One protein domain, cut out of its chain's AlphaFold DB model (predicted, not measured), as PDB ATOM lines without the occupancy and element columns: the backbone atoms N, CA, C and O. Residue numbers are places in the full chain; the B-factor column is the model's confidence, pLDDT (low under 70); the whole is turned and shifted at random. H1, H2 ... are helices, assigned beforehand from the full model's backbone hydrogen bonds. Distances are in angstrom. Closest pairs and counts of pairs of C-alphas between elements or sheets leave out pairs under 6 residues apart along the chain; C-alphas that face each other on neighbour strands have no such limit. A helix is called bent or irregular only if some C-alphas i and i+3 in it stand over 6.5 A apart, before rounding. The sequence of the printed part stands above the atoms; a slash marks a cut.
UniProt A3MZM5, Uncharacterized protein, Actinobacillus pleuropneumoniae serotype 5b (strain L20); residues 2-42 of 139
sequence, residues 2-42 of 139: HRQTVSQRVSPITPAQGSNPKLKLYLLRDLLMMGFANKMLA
ATOM      1  N   HIS A   2      -8.040  20.957  -4.592       79.12
ATOM      2  CA  HIS A   2      -8.729  21.476  -5.770       79.12
ATOM      3  C   HIS A   2      -7.769  21.551  -6.972       79.12
ATOM      4  O   HIS A   2      -6.588  21.859  -6.803       79.12
ATOM      5  N   ARG A   3      -8.264  21.305  -8.196       78.31
ATOM      6  CA  ARG A   3      -7.458  21.329  -9.440       78.31
ATOM      7  C   ARG A   3      -6.678  22.637  -9.608       78.31
ATOM      8  O   ARG A   3      -5.551  22.625 -10.094       78.31
ATOM      9  N   GLN A   4      -7.261  23.755  -9.180       77.00
ATOM     10  CA  GLN A   4      -6.611  25.066  -9.232       77.00
ATOM     11  C   GLN A   4      -5.386  25.144  -8.308       77.00
ATOM     12  O   GLN A   4      -4.343  25.624  -8.737       77.00
ATOM     13  N   THR A   5      -5.467  24.590  -7.092       77.75
ATOM     14  CA  THR A   5      -4.344  24.533  -6.139       77.75
ATOM     15  C   THR A   5      -3.184  23.705  -6.691       77.75
ATOM     16  O   THR A   5      -2.026  24.092  -6.564       77.75
ATOM     17  N   VAL A   6      -3.486  22.584  -7.356       77.56
ATOM     18  CA  VAL A   6      -2.466  21.744  -8.003       77.56
ATOM     19  C   VAL A   6      -1.840  22.472  -9.196       77.56
ATOM     20  O   VAL A   6      -0.624  22.477  -9.339       77.56
ATOM     21  N   SER A   7      -2.642  23.162 -10.016       78.94
ATOM     22  CA  SER A   7      -2.123  23.928 -11.157       78.94
ATOM     23  C   SER A   7      -1.248  25.116 -10.750       78.94
ATOM     24  O   SER A   7      -0.352  25.468 -11.512       78.94
ATOM     25  N   GLN A   8      -1.508  25.744  -9.599       78.31
ATOM     26  CA  GLN A   8      -0.662  26.814  -9.059       78.31
ATOM     27  C   GLN A   8       0.660  26.269  -8.521       78.31
ATOM     28  O   GLN A   8       1.703  26.853  -8.780       78.31
ATOM     29  N   ARG A   9       0.636  25.130  -7.819       74.06
ATOM     30  CA  ARG A   9       1.850  24.517  -7.256       74.06
ATOM     31  C   ARG A   9       2.808  23.979  -8.318       74.06
ATOM     32  O   ARG A   9       4.003  23.970  -8.083       74.06
ATOM     33  N   VAL A  10       2.288  23.535  -9.461       80.88
ATOM     34  CA  VAL A  10       3.069  22.911 -10.546       80.88
ATOM     35  C   VAL A  10       3.465  23.925 -11.638       80.88
ATOM     36  O   VAL A  10       4.208  23.588 -12.553       80.88
ATOM     37  N   SER A  11       3.027  25.189 -11.544       76.94
ATOM     38  CA  SER A  11       3.391  26.249 -12.500       76.94
ATOM     39  C   SER A  11       4.899  26.482 -12.715       76.94
ATOM     40  O   SER A  11       5.238  26.889 -13.826       76.94
ATOM     41  N   PRO A  12       5.808  26.208 -11.749       79.94
ATOM     42  CA  PRO A  12       7.248  26.372 -11.962       79.94
ATOM     43  C   PRO A  12       7.884  25.272 -12.830       79.94
ATOM     44  O   PRO A  12       9.028  25.421 -13.247       79.94
ATOM     45  N   ILE A  13       7.186  24.156 -13.085       80.56
ATOM     46  CA  ILE A  13       7.725  23.006 -13.826       80.56
ATOM     47  C   ILE A  13       7.390  23.131 -15.315       80.56
ATOM     48  O   ILE A  13       6.246  23.389 -15.695       80.56
ATOM     49  N   THR A  14       8.373  22.866 -16.179       81.31
ATOM     50  CA  THR A  14       8.160  22.776 -17.628       81.31
ATOM     51  C   THR A  14       7.288  21.564 -17.981       81.31
ATOM     52  O   THR A  14       7.635  20.440 -17.605       81.31
ATOM     53  N   PRO A  15       6.173  21.741 -18.714       82.62
ATOM     54  CA  PRO A  15       5.338  20.626 -19.144       82.62
ATOM     55  C   PRO A  15       6.095  19.633 -20.035       82.62
ATOM     56  O   PRO A  15       6.955  20.012 -20.828       82.62
ATOM     57  N   ALA A  16       5.735  18.357 -19.929       82.12
ATOM     58  CA  ALA A  16       6.303  17.276 -20.719       82.12
ATOM     59  C   ALA A  16       5.933  17.396 -22.210       82.12
ATOM     60  O   ALA A  16       4.918  17.994 -22.586       82.12
ATOM     61  N   GLN A  17       6.741  16.772 -23.069       75.88
ATOM     62  CA  GLN A  17       6.494  16.703 -24.508       75.88
ATOM     63  C   GLN A  17       5.120  16.060 -24.790       75.88
ATOM     64  O   GLN A  17       4.794  15.014 -24.233       75.88
ATOM     65  N   GLY A  18       4.294  16.709 -25.620       77.31
ATOM     66  CA  GLY A  18       2.899  16.309 -25.875       77.31
ATOM     67  C   GLY A  18       1.848  17.035 -25.021       77.31
ATOM     68  O   GLY A  18       0.653  16.790 -25.178       77.31
ATOM     69  N   SER A  19       2.266  17.954 -24.144       80.06
ATOM     70  CA  SER A  19       1.360  18.836 -23.402       80.06
ATOM     71  C   SER A  19       0.627  19.813 -24.332       80.06
ATOM     72  O   SER A  19       1.229  20.411 -25.222       80.06
ATOM     73  N   ASN A  20      -0.670  20.029 -24.096       77.88
ATOM     74  CA  ASN A  20      -1.488  20.984 -24.847       77.88
ATOM     75  C   ASN A  20      -2.245  21.949 -23.898       77.88
ATOM     76  O   ASN A  20      -2.274  21.730 -22.684       77.88
ATOM     77  N   PRO A  21      -2.880  23.025 -24.404       72.12
ATOM     78  CA  PRO A  21      -3.541  24.028 -23.560       72.12
ATOM     79  C   PRO A  21      -4.695  23.483 -22.702       72.12
ATOM     80  O   PRO A  21      -5.016  24.060 -21.664       72.12
ATOM     81  N   LYS A  22      -5.323  22.376 -23.120       75.19
ATOM     82  CA  LYS A  22      -6.436  21.723 -22.408       75.19
ATOM     83  C   LYS A  22      -5.957  20.625 -21.443       75.19
ATOM     84  O   LYS A  22      -6.628  20.369 -20.442       75.19
ATOM     85  N   LEU A  23      -4.802  20.017 -21.714       78.06
ATOM     86  CA  LEU A  23      -4.213  18.874 -21.024       78.06
ATOM     87  C   LEU A  23      -2.714  19.123 -20.805       78.06
ATOM     88  O   LEU A  23      -1.877  18.833 -21.661       78.06
ATOM     89  N   LYS A  24      -2.389  19.659 -19.625       81.06
ATOM     90  CA  LYS A  24      -1.003  19.853 -19.197       81.06
ATOM     91  C   LYS A  24      -0.449  18.543 -18.644       81.06
ATOM     92  O   LYS A  24      -0.976  18.034 -17.655       81.06
ATOM     93  N   LEU A  25       0.588  18.015 -19.286       86.31
ATOM     94  CA  LEU A  25       1.294  16.806 -18.860       86.31
ATOM     95  C   LEU A  25       2.600  17.202 -18.175       86.31
ATOM     96  O   LEU A  25       3.278  18.116 -18.634       86.31
ATOM     97  N   TYR A  26       2.963  16.512 -17.100       85.81
ATOM     98  CA  TYR A  26       4.205  16.740 -16.361       85.81
ATOM     99  C   TYR A  26       4.889  15.401 -16.112       85.81
ATOM    100  O   TYR A  26       4.214  14.389 -15.909       85.81
ATOM    101  N   LEU A  27       6.222  15.385 -16.128       87.50
ATOM    102  CA  LEU A  27       6.971  14.179 -15.794       87.50
ATOM    103  C   LEU A  27       6.856  13.907 -14.293       87.50
ATOM    104  O   LEU A  27       7.040  14.803 -13.470       87.50
ATOM    105  N   LEU A  28       6.597  12.645 -13.936       84.19
ATOM    106  CA  LEU A  28       6.471  12.230 -12.537       84.19
ATOM    107  C   LEU A  28       7.742  12.548 -11.734       84.19
ATOM    108  O   LEU A  28       7.649  13.006 -10.601       84.19
ATOM    109  N   ARG A  29       8.920  12.373 -12.344       85.75
ATOM    110  CA  ARG A  29      10.214  12.739 -11.750       85.75
ATOM    111  C   ARG A  29      10.258  14.211 -11.335       85.75
ATOM    112  O   ARG A  29      10.688  14.508 -10.228       85.75
ATOM    113  N   ASP A  30       9.806  15.118 -12.196       82.75
ATOM    114  CA  ASP A  30       9.913  16.559 -11.948       82.75
ATOM    115  C   ASP A  30       8.927  16.997 -10.851       82.75
ATOM    116  O   ASP A  30       9.261  17.811  -9.991       82.75
ATOM    117  N   LEU A  31       7.747  16.366 -10.804       82.19
ATOM    118  CA  LEU A  31       6.792  16.529  -9.703       82.19
ATOM    119  C   LEU A  31       7.351  16.023  -8.367       82.19
ATOM    120  O   LEU A  31       7.176  16.682  -7.341       82.19
ATOM    121  N   LEU A  32       8.025  14.869  -8.375       81.31
ATOM    122  CA  LEU A  32       8.667  14.307  -7.187       81.31
ATOM    123  C   LEU A  32       9.795  15.217  -6.694       81.31
ATOM    124  O   LEU A  32       9.810  15.569  -5.518       81.31
ATOM    125  N   MET A  33      10.685  15.660  -7.585       78.94
ATOM    126  CA  MET A  33      11.789  16.566  -7.244       78.94
ATOM    127  C   MET A  33      11.288  17.873  -6.624       78.94
ATOM    128  O   MET A  33      11.813  18.299  -5.601       78.94
ATOM    129  N   MET A  34      10.223  18.468  -7.167       77.50
ATOM    130  CA  MET A  34       9.599  19.661  -6.582       77.50
ATOM    131  C   MET A  34       8.994  19.390  -5.195       77.50
ATOM    132  O   MET A  34       9.088  20.229  -4.297       77.50
ATOM    133  N   GLY A  35       8.372  18.225  -5.000       74.06
ATOM    134  CA  GLY A  35       7.828  17.817  -3.705       74.06
ATOM    135  C   GLY A  35       8.908  17.632  -2.635       74.06
ATOM    136  O   GLY A  35       8.719  18.061  -1.498       74.06
ATOM    137  N   PHE A  36      10.046  17.040  -3.001       72.25
ATOM    138  CA  PHE A  36      11.170  16.818  -2.089       72.25
ATOM    139  C   PHE A  36      11.983  18.087  -1.815       72.25
ATOM    140  O   PHE A  36      12.353  18.323  -0.666       72.25
ATOM    141  N   ALA A  37      12.205  18.937  -2.822       65.25
ATOM    142  CA  ALA A  37      12.940  20.193  -2.665       65.25
ATOM    143  C   ALA A  37      12.283  21.123  -1.629       65.25
ATOM    144  O   ALA A  37      12.967  21.676  -0.773       65.25
ATOM    145  N   ASN A  38      10.948  21.208  -1.628       60.94
ATOM    146  CA  ASN A  38      10.202  22.014  -0.654       60.94
ATOM    147  C   ASN A  38      10.309  21.506   0.794       60.94
ATOM    148  O   ASN A  38      10.048  22.268   1.717       60.94
ATOM    149  N   LYS A  39      10.669  20.235   1.010       60.44
ATOM    150  CA  LYS A  39      10.836  19.664   2.355       60.44
ATOM    151  C   LYS A  39      12.273  19.798   2.880       60.44
ATOM    152  O   LYS A  39      12.471  19.791   4.086       60.44
ATOM    153  N   MET A  40      13.255  19.925   1.986       57.66
ATOM    154  CA  MET A  40      14.687  20.019   2.316       57.66
ATOM    155  C   MET A  40      15.155  21.444   2.659       57.66
ATOM    156  O   MET A  40      16.187  21.595   3.298       57.66
ATOM    157  N   LEU A  41      14.416  22.477   2.240       55.28
ATOM    158  CA  LEU A  41      14.774  23.895   2.431       55.28
ATOM    159  C   LEU A  41      13.937  24.597   3.513       55.28
ATOM    160  O   LEU A  41      13.931  25.822   3.593       55.28
ATOM    161  N   ALA A  42      13.181  23.834   4.302       62.19
ATOM    162  CA  ALA A  42      12.357  24.385   5.364       62.19
ATOM    163  C   ALA A  42      13.258  24.910   6.492       62.19
ATOM    164  O   ALA A  42      14.029  24.150   7.074       62.19
TER     165      ALA A  42
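AT A GLANCE: This is residues 2 to 42 of the 139 residues of an uncharacterized protein of Actinobacillus pleuropneumoniae serotype 5b (strain L20) (UniProt A3MZM5). A straight helix, H2, forms an arm at one end of the model, a long loop of residues 10 to 27 swings out to the other end and folds back, and a short helix, H1, is set off to one side between these ends. The tip of the arm, residues 36 to 42, sticks out free. The printed part has 41 residues with two named helices, H1 then H2 along the chain, and no named strand; its class is all helix, though under half of the residues, 20 of 41, are in named elements. The whole is only just loose, close to compact, with a radius of gyration of the C-alphas of 11.1 A, and only just elongated, spanning 34 by 22 by 13 A.

HOW THE PARTS SIT: H2, residues 28 to 40, is the longest helix. H1, residues 3 to 9, is apart from it, with no C-alpha of the one within 8 A of the other. A long link of 18 residues joins them. Residues 36 to 42, of which 36 to 40 belong to H2, stand free: no C-alpha 8 or more residues away along the chain comes within 10 A. In H1 every O i to N i+4 pair is within hydrogen-bond range; in H2 8 of 9 are.

IN THESE COORDINATES: H2 runs 18.7 A from C-alpha 28 at (6.471, 12.230, -12.537) to C-alpha 40 at (14.687, 20.019, 2.316). H1 begins with C-alpha 3 at (-7.458, 21.329, -9.440) and measures 10.1 A from first to last C-alpha. Neither helix is bent.

THE WHOLE: The C-alphas of Lys 22 and Ala 42, the two farthest apart, are 33.6 A from each other. The printed part has no cut. The mean pLDDT of the printed part is 76.7, and residues 37 to 42 are under 70.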